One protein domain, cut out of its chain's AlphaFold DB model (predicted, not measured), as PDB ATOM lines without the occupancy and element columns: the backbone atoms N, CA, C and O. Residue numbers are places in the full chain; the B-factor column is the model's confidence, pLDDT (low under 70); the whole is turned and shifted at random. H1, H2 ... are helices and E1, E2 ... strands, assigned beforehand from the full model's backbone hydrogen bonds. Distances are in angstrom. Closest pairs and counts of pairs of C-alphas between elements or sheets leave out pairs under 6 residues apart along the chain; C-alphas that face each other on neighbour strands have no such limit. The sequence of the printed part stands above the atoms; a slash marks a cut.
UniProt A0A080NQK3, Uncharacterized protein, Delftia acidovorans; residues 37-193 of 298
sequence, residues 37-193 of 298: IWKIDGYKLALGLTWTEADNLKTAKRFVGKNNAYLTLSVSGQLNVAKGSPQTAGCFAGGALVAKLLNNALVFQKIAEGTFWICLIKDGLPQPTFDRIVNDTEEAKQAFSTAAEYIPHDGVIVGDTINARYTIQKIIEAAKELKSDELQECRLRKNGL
ATOM      1  N   ILE A  37     123.574  78.392  77.029       96.00
ATOM      2  CA  ILE A  37     123.329  79.185  78.233       96.00
ATOM      3  C   ILE A  37     122.080  80.015  77.994       96.00
ATOM      4  O   ILE A  37     122.090  80.925  77.165       96.00
ATOM      5  N   TRP A  38     121.032  79.740  78.756       95.75
ATOM      6  CA  TRP A  38     119.813  80.528  78.748       95.75
ATOM      7  C   TRP A  38     119.771  81.453  79.965       95.75
ATOM      8  O   TRP A  38     120.046  81.039  81.094       95.75
ATOM      9  N   LYS A  39     119.492  82.738  79.729       95.38
ATOM     10  CA  LYS A  39     119.415  83.760  80.776       95.38
ATOM     11  C   LYS A  39     117.961  84.117  81.023       95.38
ATOM     12  O   LYS A  39     117.285  84.550  80.097       95.38
ATOM     13  N   ILE A  40     117.515  83.977  82.263       92.25
ATOM     14  CA  ILE A  40     116.119  84.193  82.648       92.25
ATOM     15  C   ILE A  40     116.070  84.651  84.109       92.25
ATOM     16  O   ILE A  40     116.702  84.043  84.966       92.25
ATOM     17  N   ASP A  41     115.412  85.780  84.381       88.00
ATOM     18  CA  ASP A  41     115.270  86.388  85.718       88.00
ATOM     19  C   ASP A  41     116.566  86.478  86.543       88.00
ATOM     20  O   ASP A  41     116.595  86.213  87.746       88.00
ATOM     21  N   GLY A  42     117.672  86.833  85.883       87.31
ATOM     22  CA  GLY A  42     118.997  86.945  86.506       87.31
ATOM     23  C   GLY A  42     119.730  85.612  86.707       87.31
ATOM     24  O   GLY A  42     120.911  85.615  87.060       87.31
ATOM     25  N   TYR A  43     119.091  84.477  86.417       92.31
ATOM     26  CA  TYR A  43     119.721  83.162  86.400       92.31
ATOM     27  C   TYR A  43     120.405  82.893  85.062       92.31
ATOM     28  O   TYR A  43     119.944  83.310  83.999       92.31
ATOM     29  N   LYS A  44     121.526  82.168  85.122       96.12
ATOM     30  CA  LYS A  44     122.203  81.591  83.957       96.12
ATOM     31  C   LYS A  44     122.048  80.081  84.035       96.12
ATOM     32  O   LYS A  44     122.700  79.455  84.873       96.12
ATOM     33  N   LEU A  45     121.183  79.526  83.198       96.88
ATOM     34  CA  LEU A  45     120.926  78.096  83.116       96.88
ATOM     35  C   LEU A  45     121.763  77.496  81.990       96.88
ATOM     36  O   LEU A  45     121.737  77.993  80.869       96.88
ATOM     37  N   ALA A  46     122.515  76.448  82.291       97.31
ATOM     38  CA  ALA A  46     123.172  75.612  81.303       97.31
ATOM     39  C   ALA A  46     122.245  74.451  80.950       97.31
ATOM     40  O   ALA A  46     121.817  73.709  81.839       97.31
ATOM     41  N   LEU A  47     121.935  74.334  79.664       96.69
ATOM     42  CA  LEU A  47     120.972  73.390  79.112       96.69
ATOM     43  C   LEU A  47     121.672  72.409  78.168       96.69
ATOM     44  O   LEU A  47     122.743  72.719  77.631       96.69
ATOM     45  N   GLY A  48     121.054  71.251  77.942       95.12
ATOM     46  CA  GLY A  48     121.563  70.255  77.009       95.12
ATOM     47  C   GLY A  48     122.822  69.558  77.515       95.12
ATOM     48  O   GLY A  48     123.753  69.357  76.737       95.12
ATOM     49  N   LEU A  49     122.936  69.318  78.827       95.69
ATOM     50  CA  LEU A  49     124.127  68.715  79.429       95.69
ATOM     51  C   LEU A  49     124.157  67.204  79.184       95.69
ATOM     52  O   LEU A  49     123.133  66.531  79.169       95.69
ATOM     53  N   THR A  50     125.357  66.641  79.052       94.81
ATOM     54  CA  THR A  50     125.510  65.189  78.915       94.81
ATOM     55  C   THR A  50     125.609  64.551  80.294       94.81
ATOM     56  O   THR A  50     126.584  64.787  81.011       94.81
ATOM     57  N   TRP A  51     124.622  63.737  80.653       94.19
ATOM     58  CA  TRP A  51     124.550  63.040  81.938       94.19
ATOM     59  C   TRP A  51     125.037  61.597  81.824       94.19
ATOM     60  O   TRP A  51     124.747  60.917  80.841       94.19
ATOM     61  N   THR A  52     125.778  61.131  82.826       93.44
ATOM     62  CA  THR A  52     126.193  59.729  82.944       93.44
ATOM     63  C   THR A  52     126.345  59.327  84.409       93.44
ATOM     64  O   THR A  52     126.653  60.166  85.262       93.44
ATOM     65  N   GLU A  53     126.149  58.047  84.694       92.62
ATOM     66  CA  GLU A  53     126.468  57.456  85.990       92.62
ATOM     67  C   GLU A  53     127.984  57.244  86.105       92.62
ATOM     68  O   GLU A  53     128.681  56.988  85.120       92.62
ATOM     69  N   ALA A  54     128.525  57.390  87.309       89.38
ATOM     70  CA  ALA A  54     129.935  57.177  87.574       89.38
ATOM     71  C   ALA A  54     130.135  56.471  88.912       89.38
ATOM     72  O   ALA A  54     129.676  56.953  89.941       89.38
ATOM     73  N   ASP A  55     130.942  55.411  88.925       87.12
ATOM     74  CA  ASP A  55     131.224  54.653  90.154       87.12
ATOM     75  C   ASP A  55     131.870  55.508  91.252       87.12
ATOM     76  O   ASP A  55     131.724  55.257  92.446       87.12
ATOM     77  N   ASN A  56     132.671  56.501  90.855       88.06
ATOM     78  CA  ASN A  56     133.369  57.382  91.775       88.06
ATOM     79  C   ASN A  56     133.755  58.714  91.115       88.06
ATOM     80  O   ASN A  56     133.727  58.897  89.895       88.06
ATOM     81  N   LEU A  57     134.183  59.667  91.947       88.38
ATOM     82  CA  LEU A  57     134.545  61.014  91.503       88.38
ATOM     83  C   LEU A  57     135.716  61.029  90.503       88.38
ATOM     84  O   LEU A  57     135.813  61.944  89.681       88.38
ATOM     85  N   LYS A  58     136.624  60.047  90.561       88.00
ATOM     86  CA  LYS A  58     137.775  59.975  89.650       88.00
ATOM     87  C   LYS A  58     137.319  59.583  88.244       88.00
ATOM     88  O   LYS A  58     137.738  60.242  87.291       88.00
ATOM     89  N   THR A  59     136.449  58.580  88.107       88.44
ATOM     90  CA  THR A  59     135.824  58.216  86.823       88.44
ATOM     91  C   THR A  59     134.960  59.353  86.291       88.44
ATOM     92  O   THR A  59     135.138  59.745  85.138       88.44
ATOM     93  N   ALA A  60     134.151  59.984  87.149       88.38
ATOM     94  CA  ALA A  60     133.330  61.140  86.785       88.38
ATOM     95  C   ALA A  60     134.163  62.283  86.174       88.38
ATOM     96  O   ALA A  60     133.879  62.780  85.085       88.38
ATOM     97  N   LYS A  61     135.260  62.674  86.836       88.31
ATOM     98  CA  LYS A  61     136.156  63.727  86.328       88.31
ATOM     99  C   LYS A  61     136.882  63.334  85.044       88.31
ATOM    100  O   LYS A  61     137.222  64.220  84.259       88.31
ATOM    101  N   ARG A  62     137.151  62.041  84.831       88.06
ATOM    102  CA  ARG A  62     137.775  61.542  83.599       88.06
ATOM    103  C   ARG A  62     136.809  61.633  82.418       88.06
ATOM    104  O   ARG A  62     137.226  62.116  81.372       88.06
ATOM    105  N   PHE A  63     135.543  61.258  82.618       87.31
ATOM    106  CA  PHE A  63     134.472  61.383  81.621       87.31
ATOM    107  C   PHE A  63     134.271  62.830  81.157       87.31
ATOM    108  O   PHE A  63     134.221  63.115  79.962       87.31
ATOM    109  N   VAL A  64     134.222  63.768  82.106       90.06
ATOM    110  CA  VAL A  64     134.042  65.197  81.808       90.06
ATOM    111  C   VAL A  64     135.153  65.726  80.893       90.06
ATOM    112  O   VAL A  64     134.894  66.548  80.016       90.06
ATOM    113  N   GLY A  65     136.394  65.270  81.087       87.50
ATOM    114  CA  GLY A  65     137.567  65.787  80.383       87.50
ATOM    115  C   GLY A  65     138.090  67.110  80.960       87.50
ATOM    116  O   GLY A  65     137.429  67.789  81.748       87.50
ATOM    117  N   LYS A  66     139.328  67.472  80.605       87.12
ATOM    118  CA  LYS A  66     139.982  68.693  81.110       87.12
ATOM    119  C   LYS A  66     139.294  69.951  80.568       87.12
ATOM    120  O   LYS A  66     138.895  69.991  79.414       87.12
ATOM    121  N   ASN A  67     139.238  70.992  81.393       84.31
ATOM    122  CA  ASN A  67     138.691  72.329  81.124       84.31
ATOM    123  C   ASN A  67     137.182  72.421  80.861       84.31
ATOM    124  O   ASN A  67     136.675  73.537  80.760       84.31
ATOM    125  N   ASN A  68     136.463  71.302  80.825       91.56
ATOM    126  CA  ASN A  68     135.010  71.293  80.699       91.56
ATOM    127  C   ASN A  68     134.322  71.637  82.024       91.56
ATOM    128  O   ASN A  68     134.906  71.531  83.109       91.56
ATOM    129  N   ALA A  69     133.072  72.074  81.929       92.31
ATOM    130  CA  ALA A  69     132.230  72.277  83.091       92.31
ATOM    131  C   ALA A  69     131.646  70.933  83.543       92.31
ATOM    132  O   ALA A  69     131.360  70.060  82.723       92.31
ATOM    133  N   TYR A  70     131.467  70.764  84.850       94.75
ATOM    134  CA  TYR A  70     130.848  69.571  85.401       94.75
ATOM    135  C   TYR A  70     130.008  69.843  86.627       94.75
ATOM    136  O   TYR A  70     130.255  70.783  87.381       94.75
ATOM    137  N   LEU A  71     129.054  68.954  86.849       95.12
ATOM    138  CA  LEU A  71     128.302  68.864  88.082       95.12
ATOM    139  C   LEU A  71     128.261  67.404  88.518       95.12
ATOM    140  O   LEU A  71     128.150  66.526  87.676       95.12
ATOM    141  N   THR A  72     128.351  67.151  89.818       93.50
ATOM    142  CA  THR A  72     128.142  65.823  90.400       93.50
ATOM    143  C   THR A  72     126.916  65.855  91.293       93.50
ATOM    144  O   THR A  72     126.863  66.690  92.196       93.50
ATOM    145  N   LEU A  73     125.983  64.936  91.075       91.56
ATOM    146  CA  LEU A  73     124.815  64.717  91.921       91.56
ATOM    147  C   LEU A  73     124.906  63.318  92.527       91.56
ATOM    148  O   LEU A  73     125.251  62.371  91.830       91.56
ATOM    149  N   SER A  74     124.612  63.196  93.818       88.75
ATOM    150  CA  SER A  74     124.465  61.900  94.480       88.75
ATOM    151  C   SER A  74     123.025  61.774  94.944       88.75
ATOM    152  O   SER A  74     122.585  62.552  95.792       88.75
ATOM    153  N   VAL A  75     122.287  60.840  94.352       86.25
ATOM    154  CA  VAL A  75     120.883  60.579  94.684       86.25
ATOM    155  C   VAL A  75     120.741  59.087  94.928       86.25
ATOM    156  O   VAL A  75     121.223  58.283  94.137       86.25
ATOM    157  N   SER A  76     120.158  58.709  96.068       85.31
ATOM    158  CA  SER A  76     119.971  57.301  96.460       85.31
ATOM    159  C   SER A  76     121.252  56.448  96.420       85.31
ATOM    160  O   SER A  76     121.201  55.246  96.185       85.31
ATOM    161  N   GLY A  77     122.418  57.064  96.651       81.31
ATOM    162  CA  GLY A  77     123.720  56.391  96.609       81.31
ATOM    163  C   GLY A  77     124.342  56.272  95.213       81.31
ATOM    164  O   GLY A  77     125.501  55.874  95.117       81.31
ATOM    165  N   GLN A  78     123.633  56.668  94.152       86.06
ATOM    166  CA  GLN A  78     124.155  56.702  92.788       86.06
ATOM    167  C   GLN A  78     124.796  58.055  92.487       86.06
ATOM    168  O   GLN A  78     124.150  59.108  92.556       86.06
ATOM    169  N   LEU A  79     126.077  58.026  92.125       90.06
ATOM    170  CA  LEU A  79     126.811  59.207  91.699       90.06
ATOM    171  C   LEU A  79     126.611  59.418  90.196       90.06
ATOM    172  O   LEU A  79     127.038  58.624  89.368       90.06
ATOM    173  N   ASN A  80     126.013  60.549  89.850       92.44
ATOM    174  CA  ASN A  80     125.795  60.987  88.483       92.44
ATOM    175  C   ASN A  80     126.628  62.232  88.200       92.44
ATOM    176  O   ASN A  80     126.835  63.082  89.073       92.44
ATOM    177  N   VAL A  81     127.110  62.357  86.970       94.62
ATOM    178  CA  VAL A  81     127.897  63.500  86.520       94.62
ATOM    179  C   VAL A  81     127.297  64.103  85.259       94.62
ATOM    180  O   VAL A  81     126.997  63.404  84.295       94.62
ATOM    181  N   ALA A  82     127.158  65.425  85.266       95.62
ATOM    182  CA  ALA A  82     126.873  66.210  84.078       95.62
ATOM    183  C   ALA A  82     128.179  66.729  83.484       95.62
ATOM    184  O   ALA A  82     129.029  67.253  84.211       95.62
ATOM    185  N   LYS A  83     128.305  66.659  82.164       94.88
ATOM    186  CA  LYS A  83     129.338  67.324  81.375       94.88
ATOM    187  C   LYS A  83     128.701  68.473  80.597       94.88
ATOM    188  O   LYS A  83     127.711  68.287  79.894       94.88
ATOM    189  N   GLY A  84     129.309  69.647  80.708       93.75
ATOM    190  CA  GLY A  84     128.989  70.821  79.906       93.75
ATOM    191  C   GLY A  84     130.239  71.427  79.278       93.75
ATOM    192  O   GLY A  84     131.366  71.197  79.726       93.75
ATOM    193  N   SER A  85     130.039  72.234  78.245       92.69
ATOM    194  CA  SER A  85     131.105  72.989  77.593       92.69
ATOM    195  C   SER A  85     131.789  73.973  78.560       92.69
ATOM    196  O   SER A  85     131.169  74.418  79.534       92.69
ATOM    197  N   PRO A  86     133.057  74.361  78.327       91.31
ATOM    198  CA  PRO A  86     133.809  75.233  79.236       91.31
ATOM    199  C   PRO A  86     133.097  76.549  79.580       91.31
ATOM    200  O   PRO A  86     133.191  77.018  80.716       91.31
ATOM    201  N   GLN A  87     132.349  77.128  78.632       91.31
ATOM    202  CA  GLN A  87     131.611  78.378  78.834       91.31
ATOM    203  C   GLN A  87     130.449  78.264  79.831       91.31
ATOM    204  O   GLN A  87     130.031  79.273  80.394       91.31
ATOM    205  N   THR A  88     129.938  77.054  80.085       95.00
ATOM    206  CA  THR A  88     128.836  76.825  81.036       95.00
ATOM    207  C   THR A  88     129.298  76.789  82.496       95.00
ATOM    208  O   THR A  88     128.471  76.762  83.408       95.00
ATOM    209  N   ALA A  89     130.609  76.837  82.756       93.94
ATOM    210  CA  ALA A  89     131.141  76.861  84.115       93.94
ATOM    211  C   ALA A  89     130.591  78.059  84.914       93.94
ATOM    212  O   ALA A  89     130.582  79.200  84.455       93.94
ATOM    213  N   GLY A  90     130.130  77.797  86.138       92.94
ATOM    214  CA  GLY A  90     129.512  78.795  87.008       92.94
ATOM    215  C   GLY A  90     128.036  79.085  86.718       92.94
ATOM    216  O   GLY A  90     127.446  79.845  87.489       92.94
ATOM    217  N   CYS A  91     127.443  78.492  85.678       96.56
ATOM    218  CA  CYS A  91     125.994  78.480  85.451       96.56
ATOM    219  C   CYS A  91     125.323  77.377  86.288       96.56
ATOM    220  O   CYS A  91     125.990  76.449  86.751       96.56
ATOM    221  N   PHE A  92     124.011  77.468  86.486       97.06
ATOM    222  CA  PHE A  92     123.223  76.402  87.106       97.06
ATOM    223  C   PHE A  92     122.804  75.386  86.047       97.06
ATOM    224  O   PHE A  92     122.362  75.775  84.972       97.06
ATOM    225  N   ALA A  93     122.934  74.093  86.324       97.31
ATOM    226  CA  ALA A  93     122.434  73.050  85.439       97.31
ATOM    227  C   ALA A  93     120.896  73.068  85.442       97.31
ATOM    228  O   ALA A  93     120.286  72.851  86.488       97.31
ATOM    229  N   GLY A  94     120.275  73.333  84.287       96.69
ATOM    230  CA  GLY A  94     118.823  73.507  84.172       96.69
ATOM    231  C   GLY A  94     118.047  72.276  84.638       96.69
ATOM    232  O   GLY A  94     117.183  72.388  85.505       96.69
ATOM    233  N   GLY A  95     118.425  71.093  84.139       96.56
ATOM    234  CA  GLY A  95     117.813  69.828  84.553       96.56
ATOM    235  C   GLY A  95     117.977  69.559  86.052       96.56
ATOM    236  O   GLY A  95     117.016  69.190  86.716       96.56
ATOM    237  N   ALA A  96     119.161  69.822  86.618       96.62
ATOM    238  CA  ALA A  96     119.406  69.638  88.052       96.62
ATOM    239  C   ALA A  96     118.550  70.573  88.917       96.62
ATOM    240  O   ALA A  96     118.055  70.168  89.965       96.62
ATOM    241  N   LEU A  97     118.370  71.822  88.479       96.31
ATOM    242  CA  LEU A  97     117.565  72.803  89.199       96.31
ATOM    243  C   LEU A  97     116.094  72.384  89.261       96.31
ATOM    244  O   LEU A  97     115.484  72.452  90.325       96.31
ATOM    245  N   VAL A  98     115.542  71.910  88.141       96.94
ATOM    246  CA  VAL A  98     114.176  71.367  88.103       96.94
ATOM    247  C   VAL A  98     114.095  70.113  88.979       96.94
ATOM    248  O   VAL A  98     113.173  69.995  89.782       96.94
ATOM    249  N   ALA A  99     115.101  69.236  88.909       95.81
ATOM    250  CA  ALA A  99     115.161  67.995  89.679       95.81
ATOM    251  C   ALA A  99     115.201  68.204  91.204       95.81
ATOM    252  O   ALA A  99     114.728  67.360  91.959       95.81
ATOM    253  N   LYS A 100     115.721  69.346  91.681       94.56
ATOM    254  CA  LYS A 100     115.666  69.715  93.107       94.56
ATOM    255  C   LYS A 100     114.258  70.021  93.608       94.56
ATOM    256  O   LYS A 100     114.008  69.915  94.807       94.56
ATOM    257  N   LEU A 101     113.364  70.441  92.717       94.62
ATOM    258  CA  LEU A 101     111.999  70.837  93.052       94.62
ATOM    259  C   LEU A 101     110.986  69.742  92.708       94.62
ATOM    260  O   LEU A 101     109.963  69.618  93.381       94.62
ATOM    261  N   LEU A 102     111.269  68.955  91.671       95.19
ATOM    262  CA  LEU A 102     110.393  67.933  91.116       95.19
ATOM    263  C   LEU A 102     111.206  66.667  90.839       95.19
ATOM    264  O   LEU A 102     112.086  66.671  89.983       95.19
ATOM    265  N   ASN A 103     110.884  65.573  91.530       94.06
ATOM    266  CA  ASN A 103     111.604  64.308  91.352       94.06
ATOM    267  C   ASN A 103     111.357  63.688  89.968       94.06
ATOM    268  O   ASN A 103     112.277  63.121  89.391       94.06
ATOM    269  N   ASN A 104     110.139  63.820  89.436       96.62
ATOM    270  CA  ASN A 104     109.739  63.283  88.138       96.62
ATOM    271  C   ASN A 104     109.150  64.418  87.295       96.62
ATOM    272  O   ASN A 104     108.139  65.019  87.673       96.62
ATOM    273  N   ALA A 105     109.788  64.748  86.174       97.62
ATOM    274  CA  ALA A 105     109.335  65.830  85.307       97.62
ATOM    275  C   ALA A 105     109.789  65.653  83.855       97.62
ATOM    276  O   ALA A 105     110.856  65.108  83.591       97.62
ATOM    277  N   LEU A 106     109.004  66.185  82.922       97.69
ATOM    278  CA  LEU A 106     109.389  66.346  81.524       97.69
ATOM    279  C   LEU A 106     109.349  67.826  81.159       97.69
ATOM    280  O   LEU A 106     108.294  68.459  81.173       97.69
ATOM    281  N   VAL A 107     110.511  68.375  80.840       97.56
ATOM    282  CA  VAL A 107     110.663  69.750  80.385       97.56
ATOM    283  C   VAL A 107     110.513  69.803  78.871       97.56
ATOM    284  O   VAL A 107     111.178  69.053  78.159       97.56
ATOM    285  N   PHE A 108     109.684  70.727  78.398       97.06
ATOM    286  CA  PHE A 108     109.614  71.159  77.008       97.06
ATOM    287  C   PHE A 108     109.482  72.676  76.980       97.06
ATOM    288  O   PHE A 108     108.424  73.216  77.290       97.06
ATOM    289  N   GLN A 109     110.557  73.382  76.655       96.75
ATOM    290  CA  GLN A 109     110.610  74.840  76.745       96.75
ATOM    291  C   GLN A 109     111.119  75.435  75.439       96.75
ATOM    292  O   GLN A 109     112.224  75.107  75.010       96.75
ATOM    293  N   LYS A 110     110.374  76.372  74.840       95.44
ATOM    294  CA  LYS A 110     110.898  77.174  73.732       95.44
ATOM    295  C   LYS A 110     111.888  78.192  74.303       95.44
ATOM    296  O   LYS A 110     111.546  78.946  75.213       95.44
ATOM    297  N   ILE A 111     113.125  78.194  73.806       94.00
ATOM    298  CA  ILE A 111     114.190  79.107  74.273       94.00
ATOM    299  C   ILE A 111     114.556  80.173  73.236       94.00
ATOM    300  O   ILE A 111     115.022  81.250  73.608       94.00
ATOM    301  N   ALA A 112     114.324  79.897  71.952       92.50
ATOM    302  CA  ALA A 112     114.421  80.847  70.847       92.50
ATOM    303  C   ALA A 112     113.503  80.399  69.696       92.50
ATOM    304  O   ALA A 112     112.839  79.363  69.786       92.50
ATOM    305  N   GLU A 113     113.440  81.169  68.609       91.12
ATOM    306  CA  GLU A 113     112.669  80.765  67.429       91.12
ATOM    307  C   GLU A 113     113.217  79.451  66.855       91.12
ATOM    308  O   GLU A 113     114.423  79.312  66.658       91.12
ATOM    309  N   GLY A 114     112.341  78.456  66.686       90.75
ATOM    310  CA  GLY A 114     112.717  77.099  66.277       90.75
ATOM    311  C   GLY A 114     113.583  76.309  67.270       90.75
ATOM    312  O   GLY A 114     113.910  75.169  66.980       90.75
ATOM    313  N   THR A 115     113.948  76.862  68.434       94.50
ATOM    314  CA  THR A 115     114.868  76.208  69.378       94.50
ATOM    315  C   THR A 115     114.175  75.837  70.684       94.50
ATOM    316  O   THR A 115     113.622  76.699  71.377       94.50
ATOM    317  N   PHE A 116     114.274  74.567  71.061       95.88
ATOM    318  CA  PHE A 116     113.600  73.978  72.211       95.88
ATOM    319  C   PHE A 116     114.587  73.268  73.131       95.88
ATOM    320  O   PHE A 116     115.501  72.580  72.684       95.88
ATOM    321  N   TRP A 117     114.370  73.406  74.432       96.94
ATOM    322  CA  TRP A 117     115.013  72.590  75.447       96.94
ATOM    323  C   TRP A 117     114.068  71.479  75.880       96.94
ATOM    324  O   TRP A 117     112.937  71.738  76.300       96.94
ATOM    325  N   ILE A 118     114.562  70.250  75.790       96.38
ATOM    326  CA  ILE A 118     113.875  69.052  76.253       96.38
ATOM    327  C   ILE A 118     114.738  68.436  77.351       96.38
ATOM    328  O   ILE A 118     115.960  68.384  77.210       96.38
ATOM    329  N   CYS A 119     114.119  68.035  78.462       97.31
ATOM    330  CA  CYS A 119     114.800  67.369  79.574       97.31
ATOM    331  C   CYS A 119     113.846  66.425  80.302       97.31
ATOM    332  O   CYS A 119     112.848  66.872  80.861       97.31
ATOM    333  N   LEU A 120     114.161  65.130  80.324       97.38
ATOM    334  CA  LEU A 120     113.468  64.158  81.168       97.38
ATOM    335  C   LEU A 120     114.192  64.040  82.507       97.38
ATOM    336  O   LEU A 120     115.410  63.879  82.550       97.38
ATOM    337  N   ILE A 121     113.435  64.078  83.593       97.12
ATOM    338  CA  ILE A 121     113.909  63.939  84.964       97.12
ATOM    339  C   ILE A 121     113.137  62.793  85.596       97.12
ATOM    340  O   ILE A 121     111.906  62.775  85.566       97.12
ATOM    341  N   LYS A 122     113.877  61.852  86.173       95.12
ATOM    342  CA  LYS A 122     113.339  60.688  86.863       95.12
ATOM    343  C   LYS A 122     114.111  60.475  88.157       95.12
ATOM    344  O   LYS A 122     115.338  60.570  88.161       95.12
ATOM    345  N   ASP A 123     113.386  60.239  89.242       93.12
ATOM    346  CA  ASP A 123     113.925  60.004  90.584       93.12
ATOM    347  C   ASP A 123     114.906  61.098  91.055       93.12
ATOM    348  O   ASP A 123     115.893  60.836  91.737       93.12
ATOM    349  N   GLY A 124     114.644  62.357  90.686       92.12
ATOM    350  CA  GLY A 124     115.473  63.512  91.044       92.12
ATOM    351  C   GLY A 124     116.761  63.638  90.224       92.12
ATOM    352  O   GLY A 124     117.663  64.386  90.609       92.12
ATOM    353  N   LEU A 125     116.858  62.930  89.096       93.69
ATOM    354  CA  LEU A 125     118.013  62.955  88.204       93.69
ATOM    355  C   LEU A 125     117.598  63.209  86.748       93.69
ATOM    356  O   LEU A 125     116.741  62.496  86.211       93.69
ATOM    357  N   PRO A 126     118.231  64.182  86.068       95.62
ATOM    358  CA  PRO A 126     118.125  64.306  84.621       95.62
ATOM    359  C   PRO A 126     118.624  63.035  83.935       95.62
ATOM    360  O   PRO A 126     119.718  62.546  84.226       95.62
ATOM    361  N   GLN A 127     117.812  62.497  83.033       93.00
ATOM    362  CA  GLN A 127     118.114  61.247  82.358       93.00
ATOM    363  C   GLN A 127     119.170  61.457  81.265       93.00
ATOM    364  O   GLN A 127     119.110  62.452  80.526       93.00
ATOM    365  N   PRO A 128     120.123  60.517  81.115       89.31
ATOM    366  CA  PRO A 128     121.036  60.506  79.980       89.31
ATOM    367  C   PRO A 128     120.272  60.626  78.659       89.31
ATOM    368  O   PRO A 128     119.175  60.091  78.530       89.31
ATOM    369  N   THR A 129     120.848  61.318  77.672       86.88
ATOM    370  CA  THR A 129     120.286  61.558  76.318       86.88
ATOM    371  C   THR A 129     119.047  62.455  76.225       86.88
ATOM    372  O   THR A 129     118.774  62.987  75.148       86.88
ATOM    373  N   PHE A 130     118.334  62.690  77.328       93.25
ATOM    374  CA  PHE A 130     117.096  63.462  77.299       93.25
ATOM    375  C   PHE A 130     117.256  64.934  77.656       93.25
ATOM    376  O   PHE A 130     116.335  65.677  77.355       93.25
ATOM    377  N   ASP A 131     118.375  65.368  78.246       95.81
ATOM    378  CA  ASP A 131     118.725  66.790  78.392       95.81
ATOM    379  C   ASP A 131     119.422  67.284  77.115       95.81
ATOM    380  O   ASP A 131     120.633  67.123  76.953       95.81
ATOM    381  N   ARG A 132     118.649  67.850  76.178       93.88
ATOM    382  CA  ARG A 132     119.137  68.287  74.858       93.88
ATOM    383  C   ARG A 132     118.462  69.558  74.355       93.88
ATOM    384  O   ARG A 132     117.330  69.872  74.722       93.88
ATOM    385  N   ILE A 133     119.180  70.272  73.490       95.38
ATOM    386  CA  ILE A 133     118.660  71.403  72.720       95.38
ATOM    387  C   ILE A 133     118.370  70.933  71.298       95.38
ATOM    388  O   ILE A 133     119.248  70.364  70.652       95.38
ATOM    389  N   VAL A 134     117.154  71.191  70.830       94.75
ATOM    390  CA  VAL A 134     116.667  70.820  69.500       94.75
ATOM    391  C   VAL A 134     116.359  72.095  68.720       94.75
ATOM    392  O   VAL A 134     115.665  72.967  69.237       94.75
ATOM    393  N   ASN A 135     116.889  72.219  67.501       93.88
ATOM    394  CA  ASN A 135     116.799  73.438  66.679       93.88
ATOM    395  C   ASN A 135     115.729  73.356  65.577       93.88
ATOM    396  O   ASN A 135     115.713  74.193  64.674       93.88
ATOM    397  N   ASP A 136     114.863  72.348  65.636       93.12
ATOM    398  CA  ASP A 136     113.747  72.159  64.720       93.12
ATOM    399  C   ASP A 136     112.455  71.853  65.491       93.12
ATOM    400  O   ASP A 136     112.461  71.173  66.517       93.12
ATOM    401  N   THR A 137     111.328  72.378  65.003       94.25
ATOM    402  CA  THR A 137     110.040  72.258  65.705       94.25
ATOM    403  C   THR A 137     109.462  70.848  65.615       94.25
ATOM    404  O   THR A 137     108.894  70.364  66.595       94.25
ATOM    405  N   GLU A 138     109.591  70.179  64.471       94.69
ATOM    406  CA  GLU A 138     109.063  68.825  64.293       94.69
ATOM    407  C   GLU A 138     109.948  67.805  65.014       94.69
ATOM    408  O   GLU A 138     109.435  66.947  65.736       94.69
ATOM    409  N   GLU A 139     111.270  67.970  64.945       94.50
ATOM    410  CA  GLU A 139     112.215  67.186  65.742       94.50
ATOM    411  C   GLU A 139     111.957  67.373  67.244       94.50
ATOM    412  O   GLU A 139     111.944  66.399  67.997       94.50
ATOM    413  N   ALA A 140     111.683  68.602  67.700       94.31
ATOM    414  CA  ALA A 140     111.382  68.863  69.103       94.31
ATOM    415  C   ALA A 140     110.102  68.144  69.549       94.31
ATOM    416  O   ALA A 140     110.081  67.542  70.624       94.31
ATOM    417  N   LYS A 141     109.048  68.149  68.724       94.12
ATOM    418  CA  LYS A 141     107.820  67.385  68.999       94.12
ATOM    419  C   LYS A 141     108.096  65.886  69.061       94.12
ATOM    420  O   LYS A 141     107.632  65.232  69.989       94.12
ATOM    421  N   GLN A 142     108.873  65.339  68.127       94.88
ATOM    422  CA  GLN A 142     109.223  63.918  68.128       94.88
ATOM    423  C   GLN A 142     110.051  63.542  69.365       94.88
ATOM    424  O   GLN A 142     109.767  62.542  70.030       94.88
ATOM    425  N   ALA A 143     111.043  64.360  69.714       93.81
ATOM    426  CA  ALA A 143     111.866  64.176  70.902       93.81
ATOM    427  C   ALA A 143     111.048  64.282  72.197       93.81
ATOM    428  O   ALA A 143     111.303  63.524  73.133       93.81
ATOM    429  N   PHE A 144     110.056  65.176  72.242       94.38
ATOM    430  CA  PHE A 144     109.114  65.292  73.350       94.38
ATOM    431  C   PHE A 144     108.229  64.055  73.474       94.38
ATOM    432  O   PHE A 144     108.162  63.486  74.557       94.38
ATOM    433  N   SER A 145     107.604  63.613  72.379       94.19
ATOM    434  CA  SER A 145     106.773  62.404  72.366       94.19
ATOM    435  C   SER A 145     107.571  61.184  72.819       94.19
ATOM    436  O   SER A 145     107.127  60.464  73.704       94.19
ATOM    437  N   THR A 146     108.798  61.032  72.311       94.62
ATOM    438  CA  THR A 146     109.710  59.962  72.736       94.62
ATOM    439  C   THR A 146     109.993  60.048  74.237       94.62
ATOM    440  O   THR A 146     109.923  59.048  74.931       94.62
ATOM    441  N   ALA A 147     110.298  61.234  74.772       94.06
ATOM    442  CA  ALA A 147     110.579  61.402  76.200       94.06
ATOM    443  C   ALA A 147     109.338  61.187  77.087       94.06
ATOM    444  O   ALA A 147     109.467  60.712  78.217       94.06
ATOM    445  N   ALA A 148     108.147  61.517  76.582       93.25
ATOM    446  CA  ALA A 148     106.880  61.340  77.282       93.25
ATOM    447  C   ALA A 148     106.533  59.864  77.512       93.25
ATOM    448  O   ALA A 148     105.881  59.557  78.503       93.25
ATOM    449  N   GLU A 149     107.013  58.944  76.671       93.56
ATOM    450  CA  GLU A 149     106.844  57.497  76.877       93.56
ATOM    451  C   GLU A 149     107.577  56.981  78.127       93.56
ATOM    452  O   GLU A 149     107.176  55.979  78.714       93.56
ATOM    453  N   TYR A 150     108.629  57.679  78.565       93.38
ATOM    454  CA  TYR A 150     109.463  57.280  79.705       93.38
ATOM    455  C   TYR A 150     109.158  58.057  80.988       93.38
ATOM    456  O   TYR A 150     109.797  57.806  82.017       93.38
ATOM    457  N   ILE A 151     108.225  59.015  80.952       91.38
ATOM    458  CA  ILE A 151     107.882  59.779  82.149       91.38
ATOM    459  C   ILE A 151     107.155  58.864  83.153       91.38
ATOM    460  O   ILE A 151     106.205  58.173  82.784       91.38
ATOM    461  N   PRO A 152     107.572  58.830  84.432       89.31
ATOM    462  CA  PRO A 152     106.822  58.118  85.463       89.31
ATOM    463  C   PRO A 152     105.379  58.631  85.578       89.31
ATOM    464  O   PRO A 152     105.107  59.794  85.283       89.31
ATOM    465  N   HIS A 153     104.453  57.792  86.053       88.00
ATOM    466  CA  HIS A 153     103.026  58.142  86.167       88.00
ATOM    467  C   HIS A 153     102.744  59.382  87.034       88.00
ATOM    468  O   HIS A 153     101.742  60.063  86.828       88.00
ATOM    469  N   ASP A 154     103.606  59.674  88.008       90.88
ATOM    470  CA  ASP A 154     103.533  60.855  88.873       90.88
ATOM    471  C   ASP A 154     104.324  62.059  88.325       90.88
ATOM    472  O   ASP A 154     104.387  63.113  88.965       90.88
ATOM    473  N   GLY A 155     104.930  61.915  87.145       91.44
ATOM    474  CA  GLY A 155     105.712  62.947  86.493       91.44
ATOM    475  C   GLY A 155     104.865  64.116  86.004       91.44
ATOM    476  O   GLY A 155     103.713  63.973  85.597       91.44
ATOM    477  N   VAL A 156     105.452  65.313  86.040       95.88
ATOM    478  CA  VAL A 156     104.780  66.551  85.625       95.88
ATOM    479  C   VAL A 156     105.440  67.169  84.400       95.88
ATOM    480  O   VAL A 156     106.663  67.202  84.286       95.88
ATOM    481  N   ILE A 157     104.635  67.717  83.492       96.75
ATOM    482  CA  ILE A 157     105.152  68.461  82.340       96.75
ATOM    483  C   ILE A 157     105.442  69.906  82.763       96.75
ATOM    484  O   ILE A 157     104.624  70.544  83.436       96.75
ATOM    485  N   VAL A 158     106.605  70.420  82.363       97.12
ATOM    486  CA  VAL A 158     107.079  71.774  82.661       97.12
ATOM    487  C   VAL A 158     107.473  72.494  81.370       97.12
ATOM    488  O   VAL A 158     108.197  71.937  80.550       97.12
ATOM    489  N   GLY A 159     107.053  73.749  81.211       95.00
ATOM    490  CA  GLY A 159     107.463  74.626  80.109       95.00
ATOM    491  C   GLY A 159     106.309  75.056  79.202       95.00
ATOM    492  O   GLY A 159     105.191  75.259  79.672       95.00
ATOM    493  N   ASP A 160     106.587  75.204  77.910       90.56
ATOM    494  CA  ASP A 160     105.697  75.799  76.909       90.56
ATOM    495  C   ASP A 160     104.875  74.724  76.185       90.56
ATOM    496  O   ASP A 160     105.034  74.482  74.987       90.56
ATOM    497  N   THR A 161     103.985  74.053  76.917       89.69
ATOM    498  CA  THR A 161     102.999  73.131  76.329       89.69
ATOM    499  C   THR A 161     101.622  73.346  76.945       89.69
ATOM    500  O   THR A 161     101.509  73.785  78.087       89.69
ATOM    501  N   ILE A 162     100.565  72.988  76.210       84.56
ATOM    502  CA  ILE A 162      99.173  73.102  76.688       84.56
ATOM    503  C   ILE A 162      98.945  72.281  77.968       84.56
ATOM    504  O   ILE A 162      98.175  72.687  78.834       84.56
ATOM    505  N   ASN A 163      99.656  71.161  78.119       89.50
ATOM    506  CA  ASN A 163      99.520  70.254  79.259       89.50
ATOM    507  C   ASN A 163     100.544  70.531  80.376       89.50
ATOM    508  O   ASN A 163     100.653  69.744  81.319       89.50
ATOM    509  N   ALA A 164     101.318  71.620  80.287       93.62
ATOM    510  CA  ALA A 164     102.313  71.952  81.295       93.62
ATOM    511  C   ALA A 164     101.647  72.378  82.609       93.62
ATOM    512  O   ALA A 164     100.849  73.312  82.667       93.62
ATOM    513  N   ARG A 165     102.032  71.722  83.706       94.81
ATOM    514  CA  ARG A 165     101.567  72.074  85.053       94.81
ATOM    515  C   ARG A 165     102.271  73.323  85.587       94.81
ATOM    516  O   ARG A 165     101.690  74.094  86.353       94.81
ATOM    517  N   TYR A 166     103.527  73.514  85.191       95.44
ATOM    518  CA  TYR A 166     104.372  74.629  85.607       95.44
ATOM    519  C   TYR A 166     105.115  75.214  84.408       95.44
ATOM    520  O   TYR A 166     105.452  74.497  83.472       95.44
ATOM    521  N   THR A 167     105.419  76.507  84.460       96.00
ATOM    522  CA  THR A 167     106.346  77.153  83.524       96.00
ATOM    523  C   THR A 167     107.752  77.169  84.120       96.00
ATOM    524  O   THR A 167     107.908  77.047  85.340       96.00
ATOM    525  N   ILE A 168     108.790  77.370  83.303       95.62
ATOM    526  CA  ILE A 168     110.158  77.493  83.830       95.62
ATOM    527  C   ILE A 168     110.311  78.722  84.741       95.62
ATOM    528  O   ILE A 168     111.029  78.650  85.736       95.62
ATOM    529  N   GLN A 169     109.578  79.810  84.490       94.69
ATOM    530  CA  GLN A 169     109.551  80.982  85.374       94.69
ATOM    531  C   GLN A 169     109.120  80.591  86.794       94.69
ATOM    532  O   GLN A 169     109.807  80.928  87.756       94.69
ATOM    533  N   LYS A 170     108.057  79.784  86.936       95.00
ATOM    534  CA  LYS A 170     107.602  79.294  88.249       95.00
ATOM    535  C   LYS A 170     108.641  78.408  88.939       95.00
ATOM    536  O   LYS A 170     108.780  78.464  90.156       95.00
ATOM    537  N   ILE A 171     109.386  77.604  88.175       95.88
ATOM    538  CA  ILE A 171     110.500  76.806  88.714       95.88
ATOM    539  C   ILE A 171     111.608  77.719  89.245       95.88
ATOM    540  O   ILE A 171     112.139  77.473  90.324       95.88
ATOM    541  N   ILE A 172     111.937  78.796  88.530       94.81
ATOM    542  CA  ILE A 172     112.957  79.763  88.959       94.81
ATOM    543  C   ILE A 172     112.502  80.544  90.192       94.81
ATOM    544  O   ILE A 172     113.300  80.778  91.096       94.81
ATOM    545  N   GLU A 173     111.231  80.932  90.261       94.50
ATOM    546  CA  GLU A 173     110.654  81.563  91.449       94.50
ATOM    547  C   GLU A 173     110.742  80.641  92.666       94.50
ATOM    548  O   GLU A 173     111.280  81.047  93.693       94.50
ATOM    549  N   ALA A 174     110.331  79.379  92.527       94.06
ATOM    550  CA  ALA A 174     110.471  78.385  93.588       94.06
ATOM    551  C   ALA A 174     111.943  78.130  93.960       94.06
ATOM    552  O   ALA A 174     112.270  77.940  95.129       94.06
ATOM    553  N   ALA A 175     112.860  78.184  92.989       93.00
ATOM    554  CA  ALA A 175     114.289  78.033  93.236       93.00
ATOM    555  C   ALA A 175     114.883  79.177  94.074       93.00
ATOM    556  O   ALA A 175     115.855  78.953  94.794       93.00
ATOM    557  N   LYS A 176     114.305  80.388  94.033       92.44
ATOM    558  CA  LYS A 176     114.730  81.509  94.896       92.44
ATOM    559  C   LYS A 176     114.426  81.255  96.376       92.44
ATOM    560  O   LYS A 176     115.076  81.858  97.225       92.44
ATOM    561  N   GLU A 177     113.472  80.377  96.685       93.38
ATOM    562  CA  GLU A 177     113.138  79.982  98.060       93.38
ATOM    563  C   GLU A 177     114.053  78.870  98.606       93.38
ATOM    564  O   GLU A 177     114.002  78.559  99.801       93.38
ATOM    565  N   LEU A 178     114.892  78.260  97.758       91.62
ATOM    566  CA  LEU A 178     115.851  77.240  98.180       91.62
ATOM    567  C   LEU A 178     116.974  77.845  99.023       91.62
ATOM    568  O   LEU A 178     117.352  79.011  98.882       91.62
ATOM    569  N   LYS A 179     117.563  77.019  99.893       92.38
ATOM    570  CA  LYS A 179     118.751  77.440 100.642       92.38
ATOM    571  C   LYS A 179     119.918  77.660  99.681       92.38
ATOM    572  O   LYS A 179     120.072  76.935  98.699       92.38
ATOM    573  N   SER A 180     120.794  78.607 100.019       90.44
ATOM    574  CA  SER A 180     121.990  78.915  99.219       90.44
ATOM    575  C   SER A 180     122.816  77.662  98.899       90.44
ATOM    576  O   SER A 180     123.239  77.490  97.759       90.44
ATOM    577  N   ASP A 181     122.991  76.761  99.869       90.06
ATOM    578  CA  ASP A 181     123.775  75.534  99.694       90.06
ATOM    579  C   ASP A 181     123.125  74.568  98.694       90.06
ATOM    580  O   ASP A 181     123.793  74.096  97.775       90.06
ATOM    581  N   GLU A 182     121.808  74.358  98.800       90.56
ATOM    582  CA  GLU A 182     121.025  73.526  97.871       90.56
ATOM    583  C   GLU A 182     121.093  74.083  96.442       90.56
ATOM    584  O   GLU A 182     121.187  73.331  95.472       90.56
ATOM    585  N   LEU A 183     121.106  75.410  96.303       91.69
ATOM    586  CA  LEU A 183     121.255  76.069  95.012       91.69
ATOM    587  C   LEU A 183     122.681  75.927  94.451       91.69
ATOM    588  O   LEU A 183     122.856  75.691  93.253       91.69
ATOM    589  N   GLN A 184     123.719  76.041  95.292       91.25
ATOM    590  CA  GLN A 184     125.110  75.832  94.868       91.25
ATOM    591  C   GLN A 184     125.386  74.381  94.450       91.25
ATOM    592  O   GLN A 184     126.272  74.152  93.623       91.25
ATOM    593  N   GLU A 185     124.630  73.406  94.962       92.25
ATOM    594  CA  GLU A 185     124.686  72.024  94.478       92.25
ATOM    595  C   GLU A 185     124.249  71.889  93.021       92.25
ATOM    596  O   GLU A 185     124.710  70.978  92.355       92.25
ATOM    597  N   CYS A 186     123.437  72.797  92.480       94.31
ATOM    598  CA  CYS A 186     123.058  72.779  91.065       94.31
ATOM    599  C   CYS A 186     124.071  73.495  90.162       94.31
ATOM    600  O   CYS A 186     123.874  73.581  88.948       94.31
ATOM    601  N   ARG A 187     125.141  74.069  90.725       96.00
ATOM    602  CA  ARG A 187     126.063  74.932  89.986       96.00
ATOM    603  C   ARG A 187     127.204  74.145  89.354       96.00
ATOM    604  O   ARG A 187     127.940  73.426  90.030       96.00
ATOM    605  N   LEU A 188     127.412  74.361  88.057       95.25
ATOM    606  CA  LEU A 188     128.508  73.759  87.311       95.25
ATOM    607  C   LEU A 188     129.857  74.322  87.770       95.25
ATOM    608  O   LEU A 188     130.060  75.534  87.879       95.25
ATOM    609  N   ARG A 189     130.810  73.423  87.983       93.44
ATOM    610  CA  ARG A 189     132.188  73.698  88.391       93.44
ATOM    611  C   ARG A 189     133.118  73.490  87.204       93.44
ATOM    612  O   ARG A 189     132.824  72.714  86.305       93.44
ATOM    613  N   LYS A 190     134.269  74.157  87.192       90.44
ATOM    614  CA  LYS A 190     135.291  73.929  86.162       90.44
ATOM    615  C   LYS A 190     136.112  72.687  86.515       90.44
ATOM    616  O   LYS A 190     136.657  72.609  87.615       90.44
ATOM    617  N   ASN A 191     136.214  71.724  85.601       83.69
ATOM    618  CA  ASN A 191     137.086  70.563  85.757       83.69
ATOM    619  C   ASN A 191     138.493  70.909  85.263       83.69
ATOM    620  O   ASN A 191     138.697  71.132  84.074       83.69
ATOM    621  N   GLY A 192     139.482  70.979  86.148       70.25
ATOM    622  CA  GLY A 192     140.854  71.304  85.759       70.25
ATOM    623  C   GLY A 192     141.688  71.871  86.900       70.25
ATOM    624  O   GLY A 192     141.197  72.042  88.016       70.25
ATOM    625  N   LEU A 193     142.964  72.141  86.606       57.75
ATOM    626  CA  LEU A 193     143.885  72.787  87.537       57.75
ATOM    627  C   LEU A 193     143.366  74.180  87.884       57.75
ATOM    628  O   LEU A 193     143.115  75.009  87.009       57.75
TER     629      LEU A 193
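This is residues 37 to 193 of the 298 residues of an uncharacterized protein of Delftia acidovorans (UniProt A0A080NQK3). Look for two lobes side by side, each a sheet with a helix along one face: the larger has the four strands E8, E7, E6 and E9 with H3, the smaller the three strands E3, E5 and E4 with H1. H2 is near the middle, on the larger sheet's face opposite H3, and E2 of the hairpin E1 and E2 packs on it, as does H4. The printed part has 157 residues with five named helices and nine named strands, in the order E1 E2 E3 H1 E4 E5 H2 E6 E7 E8 H3 E9 H4 H5, class mixed. The larger sheet, E8 E7 E6 E9, is mixed; the smaller, E3 E5 E4, is antiparallel. The whole is compact, with a radius of gyration of the C-alphas of 14.7 A and spans of 45 by 32 by 31 A.

Start with E6 (residues 105 to 112), E7 (115 to 122) and E8 (132 to 134), a meander, each strand the antiparallel neighbour of the one before; N 107 and O 119 are 2.8 A apart, N 116 and O 134 2.8 A. E9 (156 to 159) is parallel to E6, with N 106 and O 156 2.9 A apart. H3 (137 to 148) runs along E7, at 4 degrees on the local plane, 8.9 A over the sheet; E8, H3 and E9 form a split strand-helix-strand unit, E7 and E6 between its strands, with a right-handed crossover. On the opposite face H2 (94 to 101) runs slantwise to the strands at a height of 8.8 A. It touches H4 (168 to 176) at a steep tilt of 61 degrees, the same way; the closest C-alphas are those of Val 98 and Ile 171, 6.6 A. H5 (180 to 184) is close to H2 but not clearly touching, C-alphas 97 and 183 being 7.6 A apart. The hairpin E1 (37 to 40) and E2 (43 to 47) pairs N 38 with O 45 at 2.8 A, and C-alphas 45 and 94 of E2 and H2 are 5.2 A apart. E2 runs on into E3 (50 to 53) at 73 degrees. There E5 (78 to 84) pairs with E3, N 52 to O 81 at 3.0 A, and with E4 (69 to 75), N 73 to O 80 at 2.9 A. H1 (57 to 64) is on this sheet at a height of 8.2 A, and E3, H1 and E4 form the other split right-handed unit, E5 between its strands. Every O i to N i+4 pair is within hydrogen-bond range in H1, H3, H4 and H5; H2 has 3 of 4.

Find C-alpha 37, where E1 begins, at (123.329, 79.185, 78.233). E7 spans 23.4 A, E6 21.5 A, E4 20.0 A and H3 16.2 A. H5 ends at C-alpha 184, (125.110, 75.832, 94.868).

The C-alphas farthest apart, of Ile 162 and Leu 193, are 46.0 A apart. The printed part has no cut and no long link. Only residue 193 has pLDDT under 70.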